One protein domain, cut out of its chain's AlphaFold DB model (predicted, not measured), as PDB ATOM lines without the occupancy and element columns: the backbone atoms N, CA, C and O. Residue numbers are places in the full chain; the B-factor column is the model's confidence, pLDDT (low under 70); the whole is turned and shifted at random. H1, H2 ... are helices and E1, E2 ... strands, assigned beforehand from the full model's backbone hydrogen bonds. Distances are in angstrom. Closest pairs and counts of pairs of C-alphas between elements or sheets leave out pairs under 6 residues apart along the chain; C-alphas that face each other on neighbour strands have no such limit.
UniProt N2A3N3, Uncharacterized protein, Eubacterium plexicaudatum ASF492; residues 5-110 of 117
ATOM      1  N   LEU A   5     -37.831 -26.438 -34.109       84.69
ATOM      2  CA  LEU A   5     -38.532 -25.549 -33.176       84.69
ATOM      3  C   LEU A   5     -39.457 -24.558 -33.888       84.69
ATOM      4  O   LEU A   5     -40.438 -24.108 -33.309       84.69
ATOM      5  N   LYS A   6     -39.175 -24.231 -35.156       85.00
ATOM      6  CA  LYS A   6     -40.008 -23.315 -35.957       85.00
ATOM      7  C   LYS A   6     -41.260 -23.998 -36.520       85.00
ATOM      8  O   LYS A   6     -42.137 -23.339 -37.073       85.00
ATOM      9  N   ASN A   7     -41.349 -25.320 -36.404       89.06
ATOM     10  CA  ASN A   7     -42.468 -26.090 -36.928       89.06
ATOM     11  C   ASN A   7     -43.622 -26.132 -35.927       89.06
ATOM     12  O   ASN A   7     -43.418 -26.362 -34.739       89.06
ATOM     13  N   LYS A   8     -44.851 -26.037 -36.438       90.12
ATOM     14  CA  LYS A   8     -46.045 -26.413 -35.676       90.12
ATOM     15  C   LYS A   8     -46.290 -27.911 -35.820       90.12
ATOM     16  O   LYS A   8     -46.197 -28.450 -36.927       90.12
ATOM     17  N   TYR A   9     -46.626 -28.576 -34.722       92.88
ATOM     18  CA  TYR A   9     -46.958 -29.999 -34.703       92.88
ATOM     19  C   TYR A   9     -48.394 -30.200 -34.241       92.88
ATOM     20  O   TYR A   9     -48.909 -29.420 -33.449       92.88
ATOM     21  N   ILE A  10     -49.020 -31.257 -34.751       91.12
ATOM     22  CA  ILE A  10     -50.385 -31.640 -34.411       91.12
ATOM     23  C   ILE A  10     -50.448 -33.118 -34.036       91.12
ATOM     24  O   ILE A  10     -49.801 -33.971 -34.659       91.12
ATOM     25  N   ILE A  11     -51.287 -33.423 -33.056       93.00
ATOM     26  CA  ILE A  11     -51.731 -34.771 -32.723       93.00
ATOM     27  C   ILE A  11     -53.245 -34.831 -32.929       93.00
ATOM     28  O   ILE A  11     -53.959 -33.891 -32.602       93.00
ATOM     29  N   LYS A  12     -53.744 -35.914 -33.536       89.06
ATOM     30  CA  LYS A  12     -55.180 -36.029 -33.844       89.06
ATOM     31  C   LYS A  12     -56.046 -36.235 -32.603       89.06
ATOM     32  O   LYS A  12     -57.172 -35.766 -32.572       89.06
ATOM     33  N   ASP A  13     -55.529 -36.988 -31.640       92.62
ATOM     34  CA  ASP A  13     -56.223 -37.357 -30.412       92.62
ATOM     35  C   ASP A  13     -55.298 -37.040 -29.236       92.62
ATOM     36  O   ASP A  13     -54.287 -37.713 -29.034       92.62
ATOM     37  N   PHE A  14     -55.617 -35.983 -28.499       93.62
ATOM     38  CA  PHE A  14     -54.921 -35.578 -27.276       93.62
ATOM     39  C   PHE A  14     -55.756 -35.880 -26.024       93.62
ATOM     40  O   PHE A  14     -55.542 -35.288 -24.969       93.62
ATOM     41  N   SER A  15     -56.708 -36.817 -26.112       93.38
ATOM     42  CA  SER A  15     -57.441 -37.284 -24.938       93.38
ATOM     43  C   SER A  15     -56.496 -37.937 -23.927       93.38
ATOM     44  O   SER A  15     -55.535 -38.620 -24.290       93.38
ATOM     45  N   HIS A  16     -56.808 -37.793 -22.638       91.50
ATOM     46  CA  HIS A  16     -56.030 -38.387 -21.546       91.50
ATOM     47  C   HIS A  16     -55.729 -39.881 -21.768       91.50
ATOM     48  O   HIS A  16     -54.595 -40.322 -21.594       91.50
ATOM     49  N   LYS A  17     -56.732 -40.650 -22.216       94.56
ATOM     50  CA  LYS A  17     -56.600 -42.090 -22.471       94.56
ATOM     51  C   LYS A  17     -55.578 -42.377 -23.571       94.56
ATOM     52  O   LYS A  17     -54.746 -43.268 -23.406       94.56
ATOM     53  N   ASN A  18     -55.627 -41.628 -24.674       95.06
ATOM     54  CA  ASN A  18     -54.682 -41.810 -25.772       95.06
ATOM     55  C   ASN A  18     -53.264 -41.374 -25.372       95.06
ATOM     56  O   ASN A  18     -52.301 -42.087 -25.647       95.06
ATOM     57  N   LEU A  19     -53.129 -40.251 -24.663       95.81
ATOM     58  CA  LEU A  19     -51.837 -39.751 -24.194       95.81
ATOM     59  C   LEU A  19     -51.160 -40.723 -23.222       95.81
ATOM     60  O   LEU A  19     -49.988 -41.051 -23.406       95.81
ATOM     61  N   HIS A  20     -51.910 -41.259 -22.259       94.81
ATOM     62  CA  HIS A  20     -51.405 -42.278 -21.344       94.81
ATOM     63  C   HIS A  20     -50.974 -43.551 -22.090       94.81
ATOM     64  O   HIS A  20     -49.902 -44.092 -21.829       94.81
ATOM     65  N   ALA A  21     -51.754 -44.003 -23.081       95.44
ATOM     66  CA  ALA A  21     -51.394 -45.156 -23.912       95.44
ATOM     67  C   ALA A  21     -50.122 -44.928 -24.754       95.44
ATOM     68  O   ALA A  21     -49.403 -45.878 -25.061       95.44
ATOM     69  N   LEU A  22     -49.823 -43.676 -25.115       95.25
ATOM     70  CA  LEU A  22     -48.594 -43.290 -25.815       95.25
ATOM     71  C   LEU A  22     -47.397 -43.068 -24.872       95.25
ATOM     72  O   LEU A  22     -46.291 -42.836 -25.364       95.25
ATOM     73  N   GLY A  23     -47.594 -43.177 -23.554       95.50
ATOM     74  CA  GLY A  23     -46.551 -43.038 -22.536       95.50
ATOM     75  C   GLY A  23     -46.355 -41.616 -22.008       95.50
ATOM     76  O   GLY A  23     -45.327 -41.340 -21.394       95.50
ATOM     77  N   PHE A  24     -47.306 -40.709 -22.245       96.88
ATOM     78  CA  PHE A  24     -47.277 -39.379 -21.645       96.88
ATOM     79  C   PHE A  24     -47.841 -39.397 -20.224       96.88
ATOM     80  O   PHE A  24     -48.869 -40.020 -19.950       96.88
ATOM     81  N   CYS A  25     -47.207 -38.629 -19.345       95.69
ATOM     82  CA  CYS A  25     -47.609 -38.457 -17.956       95.69
ATOM     83  C   CYS A  25     -48.167 -37.052 -17.733       95.69
ATOM     84  O   CYS A  25     -47.701 -36.086 -18.333       95.69
ATOM     85  N   HIS A  26     -49.152 -36.925 -16.842       94.69
ATOM     86  CA  HIS A  26     -49.690 -35.621 -16.459       94.69
ATOM     87  C   HIS A  26     -48.619 -34.793 -15.735       94.69
ATOM     88  O   HIS A  26     -48.110 -35.205 -14.688       94.69
ATOM     89  N   ASN A  27     -48.294 -33.620 -16.275       92.12
ATOM     90  CA  ASN A  27     -47.310 -32.716 -15.701       92.12
ATOM     91  C   ASN A  27     -47.984 -31.784 -14.690       92.12
ATOM     92  O   ASN A  27     -48.469 -30.712 -15.037       92.12
ATOM     93  N   LYS A  28     -47.999 -32.193 -13.420       89.75
ATOM     94  CA  LYS A  28     -48.627 -31.425 -12.332       89.75
ATOM     95  C   LYS A  28     -47.944 -30.086 -12.038       89.75
ATOM     96  O   LYS A  28     -48.566 -29.244 -11.413       89.75
ATOM     97  N   ILE A  29     -46.681 -29.914 -12.432       88.19
ATOM     98  CA  ILE A  29     -45.915 -28.694 -12.141       88.19
ATOM     99  C   ILE A  29     -46.349 -27.564 -13.073       88.19
ATOM    100  O   ILE A  29     -46.464 -26.424 -12.642       88.19
ATOM    101  N   THR A  30     -46.581 -27.879 -14.348       86.19
ATOM    102  CA  THR A  30     -46.958 -26.881 -15.360       86.19
ATOM    103  C   THR A  30     -48.462 -26.796 -15.594       86.19
ATOM    104  O   THR A  30     -48.903 -25.882 -16.278       86.19
ATOM    105  N   SER A  31     -49.237 -27.763 -15.098       88.38
ATOM    106  CA  SER A  31     -50.699 -27.766 -15.223       88.38
ATOM    107  C   SER A  31     -51.362 -26.958 -14.122       88.38
ATOM    108  O   SER A  31     -50.903 -26.952 -12.983       88.38
ATOM    109  N   ASP A  32     -52.494 -26.359 -14.464       90.69
ATOM    110  CA  ASP A  32     -53.353 -25.611 -13.558       90.69
ATOM    111  C   ASP A  32     -54.831 -26.001 -13.769       90.69
ATOM    112  O   ASP A  32     -55.150 -27.055 -14.334       90.69
ATOM    113  N   CYS A  33     -55.741 -25.189 -13.233       83.75
ATOM    114  CA  CYS A  33     -57.182 -25.404 -13.320       83.75
ATOM    115  C   CYS A  33     -57.706 -25.357 -14.766       83.75
ATOM    116  O   CYS A  33     -58.642 -26.088 -15.096       83.75
ATOM    117  N   ASP A  34     -57.088 -24.533 -15.612       86.69
ATOM    118  CA  ASP A  34     -57.563 -24.180 -16.951       86.69
ATOM    119  C   ASP A  34     -56.810 -24.941 -18.048       86.69
ATOM    120  O   ASP A  34     -57.353 -25.225 -19.121       86.69
ATOM    121  N   ARG A  35     -55.548 -25.289 -17.790       91.12
ATOM    122  CA  ARG A  35     -54.657 -25.943 -18.744       91.12
ATOM    123  C   ARG A  35     -54.018 -27.179 -18.155       91.12
ATOM    124  O   ARG A  35     -53.372 -27.154 -17.109       91.12
ATOM    125  N   LYS A  36     -54.147 -28.281 -18.890       93.94
ATOM    126  CA  LYS A  36     -53.560 -29.567 -18.515       93.94
ATOM    127  C   LYS A  36     -52.505 -29.963 -19.522       93.94
ATOM    128  O   LYS A  36     -52.807 -30.185 -20.697       93.94
ATOM    129  N   TYR A  37     -51.294 -30.137 -19.019       95.75
ATOM    130  CA  TYR A  37     -50.134 -30.520 -19.794       95.75
ATOM    131  C   TYR A  37     -49.757 -31.968 -19.526       95.75
ATOM    132  O   TYR A  37     -49.746 -32.445 -18.389       95.75
ATOM    133  N   TYR A  38     -49.398 -32.663 -20.593       97.19
ATOM    134  CA  TYR A  38     -48.887 -34.021 -20.546       97.19
ATOM    135  C   TYR A  38     -47.521 -34.046 -21.196       97.19
ATOM    136  O   TYR A  38     -47.373 -33.582 -22.323       97.19
ATOM    137  N   SER A  39     -46.529 -34.592 -20.505       97.00
ATOM    138  CA  SER A  39     -45.161 -34.646 -21.002       97.00
ATOM    139  C   SER A  39     -44.632 -36.070 -21.041       97.00
ATOM    140  O   SER A  39     -45.044 -36.954 -20.287       97.00
ATOM    141  N   MET A  40     -43.720 -36.303 -21.975       96.38
ATOM    142  CA  MET A  40     -42.971 -37.543 -22.086       96.38
ATOM    143  C   MET A  40     -41.516 -37.196 -22.362       96.38
ATOM    144  O   MET A  40     -41.203 -36.573 -23.382       96.38
ATOM    145  N   ARG A  41     -40.632 -37.657 -21.477       94.88
ATOM    146  CA  ARG A  41     -39.184 -37.582 -21.665       94.88
ATOM    147  C   ARG A  41     -38.645 -38.848 -22.304       94.88
ATOM    148  O   ARG A  41     -39.160 -39.945 -22.087       94.88
ATOM    149  N   PHE A  42     -37.621 -38.691 -23.126       94.44
ATOM    150  CA  PHE A  42     -36.972 -39.794 -23.817       94.44
ATOM    151  C   PHE A  42     -35.510 -39.453 -24.118       94.44
ATOM    152  O   PHE A  42     -35.179 -38.295 -24.370       94.44
ATOM    153  N   PRO A  43     -34.615 -40.450 -24.153       93.94
ATOM    154  CA  PRO A  43     -33.221 -40.210 -24.494       93.94
ATOM    155  C   PRO A  43     -33.091 -39.795 -25.965       93.94
ATOM    156  O   PRO A  43     -33.475 -40.553 -26.861       93.94
ATOM    157  N   VAL A  44     -32.506 -38.621 -26.223       94.38
ATOM    158  CA  VAL A  44     -32.157 -38.170 -27.584       94.38
ATOM    159  C   VAL A  44     -30.690 -38.404 -27.914       94.38
ATOM    160  O   VAL A  44     -30.367 -38.618 -29.078       94.38
ATOM    161  N   VAL A  45     -29.811 -38.435 -26.912       92.94
ATOM    162  CA  VAL A  45     -28.406 -38.836 -27.061       92.94
ATOM    163  C   VAL A  45     -28.048 -39.773 -25.920       92.94
ATOM    164  O   VAL A  45     -28.433 -39.532 -24.776       92.94
ATOM    165  N   LYS A  46     -27.324 -40.847 -26.233       88.00
ATOM    166  CA  LYS A  46     -26.809 -41.792 -25.241       88.00
ATOM    167  C   LYS A  46     -25.292 -41.882 -25.343       88.00
ATOM    168  O   LYS A  46     -24.770 -41.958 -26.451       88.00
ATOM    169  N   TYR A  47     -24.623 -41.945 -24.200       80.62
ATOM    170  CA  TYR A  47     -23.202 -42.250 -24.079       80.62
ATOM    171  C   TYR A  47     -23.040 -43.430 -23.123       80.62
ATOM    172  O   TYR A  47     -23.606 -43.412 -22.031       80.62
ATOM    173  N   ASN A  48     -22.313 -44.472 -23.538       74.00
ATOM    174  CA  ASN A  48     -22.121 -45.708 -22.766       74.00
ATOM    175  C   ASN A  48     -23.421 -46.242 -22.135       74.00
ATOM    176  O   ASN A  48     -23.489 -46.513 -20.940       74.00
ATOM    177  N   SER A  49     -24.473 -46.358 -22.951       71.44
ATOM    178  CA  SER A  49     -25.813 -46.849 -22.576       71.44
ATOM    179  C   SER A  49     -26.662 -45.925 -21.689       71.44
ATOM    180  O   SER A  49     -27.881 -46.115 -21.641       71.44
ATOM    181  N   SER A  50     -26.082 -44.883 -21.091       74.44
ATOM    182  CA  SER A  50     -26.798 -43.866 -20.311       74.44
ATOM    183  C   SER A  50     -27.286 -42.720 -21.194       74.44
ATOM    184  O   SER A  50     -26.607 -42.319 -22.139       74.44
ATOM    185  N   ALA A  51     -28.475 -42.182 -20.907       75.25
ATOM    186  CA  ALA A  51     -28.946 -40.962 -21.557       75.25
ATOM    187  C   ALA A  51     -28.023 -39.803 -21.168       75.25
ATOM    188  O   ALA A  51     -27.786 -39.600 -19.986       75.25
ATOM    189  N   SER A  52     -27.491 -39.075 -22.150       83.88
ATOM    190  CA  SER A  52     -26.658 -37.879 -21.937       83.88
ATOM    191  C   SER A  52     -27.393 -36.591 -22.280       83.88
ATOM    192  O   SER A  52     -27.023 -35.518 -21.819       83.88
ATOM    193  N   ILE A  53     -28.428 -36.696 -23.111       93.88
ATOM    194  CA  ILE A  53     -29.334 -35.603 -23.442       93.88
ATOM    195  C   ILE A  53     -30.728 -36.210 -23.561       93.88
ATOM    196  O   ILE A  53     -30.911 -37.249 -24.215       93.88
ATOM    197  N   GLU A  54     -31.706 -35.556 -22.952       95.50
ATOM    198  CA  GLU A  54     -33.109 -35.957 -22.986       95.50
ATOM    199  C   GLU A  54     -33.925 -34.988 -23.833       95.50
ATOM    200  O   GLU A  54     -33.742 -33.780 -23.771       95.50
ATOM    201  N   GLY A  55     -34.825 -35.526 -24.647       96.25
ATOM    202  CA  GLY A  55     -35.874 -34.762 -25.301       96.25
ATOM    203  C   GLY A  55     -37.159 -34.871 -24.497       96.25
ATOM    204  O   GLY A  55     -37.428 -35.901 -23.881       96.25
ATOM    205  N   GLU A  56     -37.973 -33.831 -24.544       96.38
ATOM    206  CA  GLU A  56     -39.311 -33.807 -23.974       96.38
ATOM    207  C   GLU A  56     -40.299 -33.349 -25.040       96.38
ATOM    208  O   GLU A  56     -40.079 -32.350 -25.727       96.38
ATOM    209  N   ILE A  57     -41.389 -34.101 -25.180       97.31
ATOM    210  CA  ILE A  57     -42.576 -33.647 -25.901       97.31
ATOM    211  C   ILE A  57     -43.621 -33.329 -24.842       97.31
ATOM    212  O   ILE A  57     -43.959 -34.207 -24.046       97.31
ATOM    213  N   THR A  58     -44.140 -32.107 -24.863       96.44
ATOM    214  CA  THR A  58     -45.214 -31.653 -23.977       96.44
ATOM    215  C   THR A  58     -46.429 -31.273 -24.810       96.44
ATOM    216  O   THR A  58     -46.290 -30.624 -25.842       96.44
ATOM    217  N   ILE A  59     -47.612 -31.703 -24.381       96.56
ATOM    218  CA  ILE A  59     -48.889 -31.484 -25.061       96.56
ATOM    219  C   ILE A  59     -49.812 -30.722 -24.114       96.56
ATOM    220  O   ILE A  59     -50.084 -31.212 -23.017       96.56
ATOM    221  N   ASP A  60     -50.293 -29.558 -24.544       94.50
ATOM    222  CA  ASP A  60     -51.422 -28.860 -23.927       94.50
ATOM    223  C   ASP A  60     -52.718 -29.506 -24.432       94.50
ATOM    224  O   ASP A  60     -52.973 -29.579 -25.633       94.50
ATOM    225  N   THR A  61     -53.523 -30.047 -23.521       93.38
ATOM    226  CA  THR A  61     -54.779 -30.725 -23.877       93.38
ATOM    227  C   THR A  61     -55.947 -29.767 -24.087       93.38
ATOM    228  O   THR A  61     -57.009 -30.214 -24.518       93.38
ATOM    229  N   THR A  62     -55.770 -28.473 -23.817       89.94
ATOM    230  CA  THR A  62     -56.804 -27.461 -24.047       89.94
ATOM    231  C   THR A  62     -56.947 -27.147 -25.538       89.94
ATOM    232  O   THR A  62     -58.064 -27.023 -26.034       89.94
ATOM    233  N   ASP A  63     -55.836 -27.073 -26.274       89.25
ATOM    234  CA  ASP A  63     -55.819 -26.727 -27.703       89.25
ATOM    235  C   ASP A  63     -55.033 -27.720 -28.585       89.25
ATOM    236  O   ASP A  63     -55.018 -27.594 -29.813       89.25
ATOM    237  N   GLY A  64     -54.400 -28.730 -27.984       89.50
ATOM    238  CA  GLY A  64     -53.565 -29.705 -28.681       89.50
ATOM    239  C   GLY A  64     -52.175 -29.180 -29.054       89.50
ATOM    240  O   GLY A  64     -51.486 -29.835 -29.844       89.50
ATOM    241  N   SER A  65     -51.760 -28.021 -28.529       92.06
ATOM    242  CA  SER A  65     -50.441 -27.432 -28.769       92.06
ATOM    243  C   SER A  65     -49.325 -28.350 -28.282       92.06
ATOM    244  O   SER A  65     -49.415 -28.976 -27.226       92.06
ATOM    245  N   ILE A  66     -48.244 -28.425 -29.063       95.00
ATOM    246  CA  ILE A  66     -47.110 -29.316 -28.805       95.00
ATOM    247  C   ILE A  66     -45.830 -28.502 -28.673       95.00
ATOM    248  O   ILE A  66     -45.465 -27.749 -29.578       95.00
ATOM    249  N   PHE A  67     -45.117 -28.732 -27.579       93.81
ATOM    250  CA  PHE A  67     -43.845 -28.105 -27.250       93.81
ATOM    251  C   PHE A  67     -42.738 -29.154 -27.244       93.81
ATOM    252  O   PHE A  67     -42.940 -30.288 -26.801       93.81
ATOM    253  N   LEU A  68     -41.568 -28.772 -27.750       95.38
ATOM    254  CA  LEU A  68     -40.384 -29.621 -27.795       95.38
ATOM    255  C   LEU A  68     -39.284 -28.975 -26.972       95.38
ATOM    256  O   LEU A  68     -38.869 -27.859 -27.278       95.38
ATOM    257  N   ASN A  69     -38.786 -29.706 -25.983       95.56
ATOM    258  CA  ASN A  69     -37.649 -29.282 -25.185       95.56
ATOM    259  C   ASN A  69     -36.526 -30.308 -25.233       95.56
ATOM    260  O   ASN A  69     -36.748 -31.487 -25.517       95.56
ATOM    261  N   VAL A  70     -35.307 -29.846 -24.964       95.81
ATOM    262  CA  VAL A  70     -34.125 -30.699 -24.853       95.81
ATOM    263  C   VAL A  70     -33.344 -30.290 -23.617       95.81
ATOM    264  O   VAL A  70     -33.108 -29.100 -23.404       95.81
ATOM    265  N   TYR A  71     -32.940 -31.277 -22.826       95.31
ATOM    266  CA  TYR A  71     -32.282 -31.100 -21.542       95.31
ATOM    267  C   TYR A  71     -30.932 -31.817 -21.495       95.31
ATOM    268  O   TYR A  71     -30.764 -32.889 -22.081       95.31
ATOM    269  N   ASP A  72     -29.976 -31.221 -20.787       91.94
ATOM    270  CA  ASP A  72     -28.715 -31.862 -20.429       91.94
ATOM    271  C   ASP A  72     -28.893 -32.875 -19.277       91.94
ATOM    272  O   ASP A  72     -29.976 -33.043 -18.715       91.94
ATOM    273  N   LEU A  73     -27.799 -33.539 -18.892       86.56
ATOM    274  CA  LEU A  73     -27.754 -34.496 -17.778       86.56
ATOM    275  C   LEU A  73     -28.188 -33.933 -16.420       86.56
ATOM    276  O   LEU A  73     -28.543 -34.696 -15.526       86.56
ATOM    277  N   LYS A  74     -28.101 -32.615 -16.236       88.25
ATOM    278  CA  LYS A  74     -28.469 -31.934 -14.995       88.25
ATOM    279  C   LYS A  74     -29.930 -31.472 -15.021       88.25
ATOM    280  O   LYS A  74     -30.394 -30.900 -14.040       88.25
ATOM    281  N   GLY A  75     -30.649 -31.718 -16.120       86.94
ATOM    282  CA  GLY A  75     -32.024 -31.276 -16.318       86.94
ATOM    283  C   GLY A  75     -32.149 -29.811 -16.743       86.94
ATOM    284  O   GLY A  75     -33.262 -29.290 -16.753       86.94
ATOM    285  N   ASN A  76     -31.049 -29.144 -17.107       92.75
ATOM    286  CA  ASN A  76     -31.093 -27.784 -17.645       92.75
ATOM    287  C   ASN A  76     -31.410 -27.820 -19.134       92.75
ATOM    288  O   ASN A  76     -31.059 -28.781 -19.817       92.75
ATOM    289  N   TYR A  77     -32.010 -26.754 -19.663       93.31
ATOM    290  CA  TYR A  77     -32.174 -26.610 -21.107       93.31
ATOM    291  C   TYR A  77     -30.827 -26.737 -21.819       93.31
ATOM    292  O   TYR A  77     -29.857 -26.054 -21.487       93.31
ATOM    293  N   TYR A  78     -30.773 -27.608 -22.819       93.38
ATOM    294  CA  TYR A  78     -29.570 -27.826 -23.601       93.38
ATOM    295  C   TYR A  78     -29.377 -26.658 -24.572       93.38
ATOM    296  O   TYR A  78     -29.909 -26.660 -25.682       93.38
ATOM    297  N   THR A  79     -28.616 -25.647 -24.148       89.94
ATOM    298  CA  THR A  79     -28.412 -24.377 -24.865       89.94
ATOM    299  C   THR A  79     -28.151 -24.522 -26.370       89.94
ATOM    300  O   THR A  79     -28.790 -23.792 -27.131       89.94
ATOM    301  N   PRO A  80     -27.310 -25.466 -26.853       89.88
ATOM    302  CA  PRO A  80     -27.053 -25.609 -28.289       89.88
ATOM    303  C   PRO A  80     -28.296 -25.919 -29.130       89.88
ATOM    304  O   PRO A  80     -28.330 -25.599 -30.313       89.88
ATOM    305  N   PHE A  81     -29.332 -26.522 -28.540       89.44
ATOM    306  CA  PHE A  81     -30.588 -26.798 -29.240       89.44
ATOM    307  C   PHE A  81     -31.375 -25.525 -29.577       89.44
ATOM    308  O   PHE A  81     -32.049 -25.476 -30.606       89.44
ATOM    309  N   TYR A  82     -31.263 -24.494 -28.737       87.31
ATOM    310  CA  TYR A  82     -31.988 -23.229 -28.876       87.31
ATOM    311  C   TYR A  82     -31.142 -22.154 -29.569       87.31
ATOM    312  O   TYR A  82     -31.658 -21.410 -30.397       87.31
ATOM    313  N   ASN A  83     -29.834 -22.134 -29.297       85.69
ATOM    314  CA  ASN A  83     -28.876 -21.154 -29.812       85.69
ATOM    315  C   ASN A  83     -27.898 -21.795 -30.809       85.69
ATOM    316  O   ASN A  83     -26.692 -21.568 -30.743       85.69
ATOM    317  N   TYR A  84     -28.420 -22.612 -31.729       78.19
ATOM    318  CA  TYR A  84     -27.624 -23.377 -32.702       78.19
ATOM    319  C   TYR A  84     -26.780 -22.506 -33.645       78.19
ATOM    320  O   TYR A  84     -25.866 -23.009 -34.287       78.19
ATOM    321  N   GLU A  85     -27.084 -21.211 -33.739       79.12
ATOM    322  CA  GLU A  85     -26.362 -20.235 -34.565       79.12
ATOM    323  C   GLU A  85     -25.005 -19.842 -33.952       79.12
ATOM    324  O   GLU A  85     -24.134 -19.329 -34.650       79.12
ATOM    325  N   TYR A  86     -24.796 -20.126 -32.661       75.00
ATOM    326  CA  TYR A  86     -23.590 -19.771 -31.918       75.00
ATOM    327  C   TYR A  86     -22.767 -21.022 -31.583       75.00
ATOM    328  O   TYR A  86     -22.828 -21.543 -30.472       75.00
ATOM    329  N   GLY A  87     -21.984 -21.502 -32.551       77.00
ATOM    330  CA  GLY A  87     -21.025 -22.600 -32.380       77.00
ATOM    331  C   GLY A  87     -21.152 -23.700 -33.434       77.00
ATOM    332  O   GLY A  87     -22.056 -23.691 -34.263       77.00
ATOM    333  N   ASN A  88     -20.230 -24.666 -33.404       83.12
ATOM    334  CA  ASN A  88     -20.244 -25.807 -34.322       83.12
ATOM    335  C   ASN A  88     -20.841 -27.046 -33.635       83.12
ATOM    336  O   ASN A  88     -20.119 -27.890 -33.106       83.12
ATOM    337  N   PHE A  89     -22.173 -27.128 -33.617       86.25
ATOM    338  CA  PHE A  89     -22.930 -28.222 -32.991       86.25
ATOM    339  C   PHE A  89     -23.693 -29.084 -34.004       86.25
ATOM    340  O   PHE A  89     -24.575 -29.859 -33.627       86.25
ATOM    341  N   ASP A  90     -23.372 -28.968 -35.293       85.81
ATOM    342  CA  ASP A  90     -24.161 -29.560 -36.374       85.81
ATOM    343  C   ASP A  90     -24.394 -31.061 -36.197       85.81
ATOM    344  O   ASP A  90     -25.513 -31.540 -36.371       85.81
ATOM    345  N   ASP A  91     -23.369 -31.821 -35.819       88.25
ATOM    346  CA  ASP A  91     -23.485 -33.278 -35.753       88.25
ATOM    347  C   ASP A  91     -24.336 -33.753 -34.574       88.25
ATOM    348  O   ASP A  91     -25.188 -34.637 -34.736       88.25
ATOM    349  N   ILE A  92     -24.194 -33.119 -33.406       90.25
ATOM    350  CA  ILE A  92     -25.039 -33.439 -32.252       90.25
ATOM    351  C   ILE A  92     -26.486 -32.989 -32.486       90.25
ATOM    352  O   ILE A  92     -27.416 -33.732 -32.164       90.25
ATOM    353  N   LEU A  93     -26.699 -31.845 -33.144       91.19
ATOM    354  CA  LEU A  93     -28.033 -31.361 -33.494       91.19
ATOM    355  C   LEU A  93     -28.720 -32.250 -34.534       91.19
ATOM    356  O   LEU A  93     -29.894 -32.580 -34.353       91.19
ATOM    357  N   LYS A  94     -28.004 -32.740 -35.559       91.00
ATOM    358  CA  LYS A  94     -28.539 -33.750 -36.497       91.00
ATOM    359  C   LYS A  94     -29.044 -34.974 -35.743       91.00
ATOM    360  O   LYS A  94     -30.132 -35.477 -36.038       91.00
ATOM    361  N   MET A  95     -28.266 -35.459 -34.775       91.94
ATOM    362  CA  MET A  95     -28.632 -36.629 -33.980       91.94
ATOM    363  C   MET A  95     -29.864 -36.362 -33.107       91.94
ATOM    364  O   MET A  95     -30.811 -37.156 -33.134       91.94
ATOM    365  N   ILE A  96     -29.897 -35.227 -32.404       93.94
ATOM    366  CA  ILE A  96     -31.045 -34.802 -31.594       93.94
ATOM    367  C   ILE A  96     -32.301 -34.706 -32.469       93.94
ATOM    368  O   ILE A  96     -33.311 -35.346 -32.174       93.94
ATOM    369  N   TYR A  97     -32.237 -33.989 -33.594       93.81
ATOM    370  CA  TYR A  97     -33.383 -33.799 -34.488       93.81
ATOM    371  C   TYR A  97     -33.874 -35.124 -35.071       93.81
ATOM    372  O   TYR A  97     -35.082 -35.357 -35.159       93.81
ATOM    373  N   LYS A  98     -32.962 -36.027 -35.450       94.00
ATOM    374  CA  LYS A  98     -33.311 -37.368 -35.937       94.00
ATOM    375  C   LYS A  98     -34.102 -38.153 -34.888       94.00
ATOM    376  O   LYS A  98     -35.126 -38.752 -35.224       94.00
ATOM    377  N   ASN A  99     -33.659 -38.137 -33.634       95.19
ATOM    378  CA  ASN A  99     -34.292 -38.903 -32.562       95.19
ATOM    379  C   ASN A  99     -35.612 -38.283 -32.090       95.19
ATOM    380  O   ASN A  99     -36.576 -39.021 -31.886       95.19
ATOM    381  N   ILE A 100     -35.716 -36.953 -32.045       95.88
ATOM    382  CA  ILE A 100     -36.996 -36.265 -31.813       95.88
ATOM    383  C   ILE A 100     -37.998 -36.622 -32.914       95.88
ATOM    384  O   ILE A 100     -39.106 -37.063 -32.620       95.88
ATOM    385  N   ASN A 101     -37.606 -36.543 -34.189       95.06
ATOM    386  CA  ASN A 101     -38.483 -36.912 -35.303       95.06
ATOM    387  C   ASN A 101     -38.928 -38.380 -35.250       95.06
ATOM    388  O   ASN A 101     -40.069 -38.699 -35.595       95.06
ATOM    389  N   LYS A 102     -38.049 -39.289 -34.813       95.69
ATOM    390  CA  LYS A 102     -38.403 -40.695 -34.589       95.69
ATOM    391  C   LYS A 102     -39.468 -40.827 -33.497       95.69
ATOM    392  O   LYS A 102     -40.435 -41.563 -33.694       95.69
ATOM    393  N   GLN A 103     -39.323 -40.098 -32.391       96.56
ATOM    394  CA  GLN A 103     -40.290 -40.132 -31.299       96.56
ATOM    395  C   GLN A 103     -41.632 -39.506 -31.696       96.56
ATOM    396  O   GLN A 103     -42.674 -40.109 -31.454       96.56
ATOM    397  N   LEU A 104     -41.628 -38.374 -32.405       95.50
ATOM    398  CA  LEU A 104     -42.845 -37.757 -32.948       95.50
ATOM    399  C   LEU A 104     -43.632 -38.737 -33.828       95.50
ATOM    400  O   LEU A 104     -44.837 -38.910 -33.643       95.50
ATOM    401  N   LYS A 105     -42.945 -39.451 -34.731       95.00
ATOM    402  CA  LYS A 105     -43.560 -40.499 -35.561       95.00
ATOM    403  C   LYS A 105     -44.156 -41.627 -34.717       95.00
ATOM    404  O   LYS A 105     -45.276 -42.049 -34.997       95.00
ATOM    405  N   LYS A 106     -43.443 -42.089 -33.682       95.50
ATOM    406  CA  LYS A 106     -43.928 -43.123 -32.749       95.50
ATOM    407  C   LYS A 106     -45.219 -42.684 -32.048       95.50
ATOM    408  O   LYS A 106     -46.152 -43.472 -31.944       95.50
ATOM    409  N   CYS A 107     -45.300 -41.414 -31.662       94.06
ATOM    410  CA  CYS A 107     -46.481 -40.817 -31.037       94.06
ATOM    411  C   CYS A 107     -47.575 -40.406 -32.037       94.06
ATOM    412  O   CYS A 107     -48.568 -39.805 -31.638       94.06
ATOM    413  N   LYS A 108     -47.414 -40.709 -33.334       94.06
ATOM    414  CA  LYS A 108     -48.330 -40.305 -34.418       94.06
ATOM    415  C   LYS A 108     -48.527 -38.781 -34.516       94.06
ATOM    416  O   LYS A 108     -49.531 -38.323 -35.062       94.06
ATOM    417  N   ILE A 109     -47.551 -38.010 -34.039       94.94
ATOM    418  CA  ILE A 109     -47.510 -36.551 -34.124       94.94
ATOM    419  C   ILE A 109     -46.959 -36.161 -35.495       94.94
ATOM    420  O   ILE A 109     -45.968 -36.723 -35.972       94.94
ATOM    421  N   LYS A 110     -47.608 -35.200 -36.155       92.25
ATOM    422  CA  LYS A 110     -47.248 -34.764 -37.507       92.25
ATOM    423  C   LYS A 110     -46.903 -33.285 -37.524       92.25
ATOM    424  O   LYS A 110     -47.550 -32.488 -36.856       92.25
TER     425      LYS A 110
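This is residues 5 to 110 of the 117 residues of an uncharacterized protein of Eubacterium plexicaudatum ASF492 (UniProt N2A3N3). A strongly twisted sheet of three strands forms one layer, and the long helix H3 packs slantwise over one face of it. The short helices H1 and H2 only graze the sheet, toward opposite ends of the long axis. The printed part has 106 residues, with H1, E1, E2, E3, H2 and H3 in chain order; the sheet, ordered E1, E2, E3, is antiparallel, and the class is mixed, helices and strands. The whole is compact, with a radius of gyration of the C-alphas of 14.2 A, and only just elongated, spanning 41 by 27 by 24 A.

E1, residues 37 to 47, E2, residues 50 to 60, and E3, residues 66 to 72, form a meander, each strand the antiparallel neighbour of the one before. E1 and E2 form a hairpin, with N 42 and O 55 within hydrogen-bond range at 2.9 A. E2 and E3 form another, with N 56 and O 69 at 2.8 A. E2 bends by 63 degrees at residue 53. H3, residues 90 to 106, lies over E1 and E2 at a height over the sheet of 8.7 A, at 52 degrees to E2 on the local plane; the closest C-alphas of E1 and H3, Val 44 and Ile 96, are 5.4 A apart. H2, residues 79 to 82, is close to H3 but not clearly touching, with the closest C-alphas, Phe 81 and Leu 93, 6.7 A apart. H1, residues 16 to 21, is apart from H2 and H3. Every O i to N i+4 pair is within hydrogen-bond range in H1 and H3; H2 is too short for one.

E1 is 29.7 A long from C-alpha 37 at (-50.134, -30.520, -19.794), E2 29.1 A and E3 20.4 A. H3 is 24.2 A long and ends at C-alpha 106, (-43.928, -43.123, -32.749).

The C-alphas farthest apart, Cys 33 and Asn 88, are 42.5 A apart. The printed part has no cut, the link from H1 to E1 is long, and no printed residue is under 70 in pLDDT.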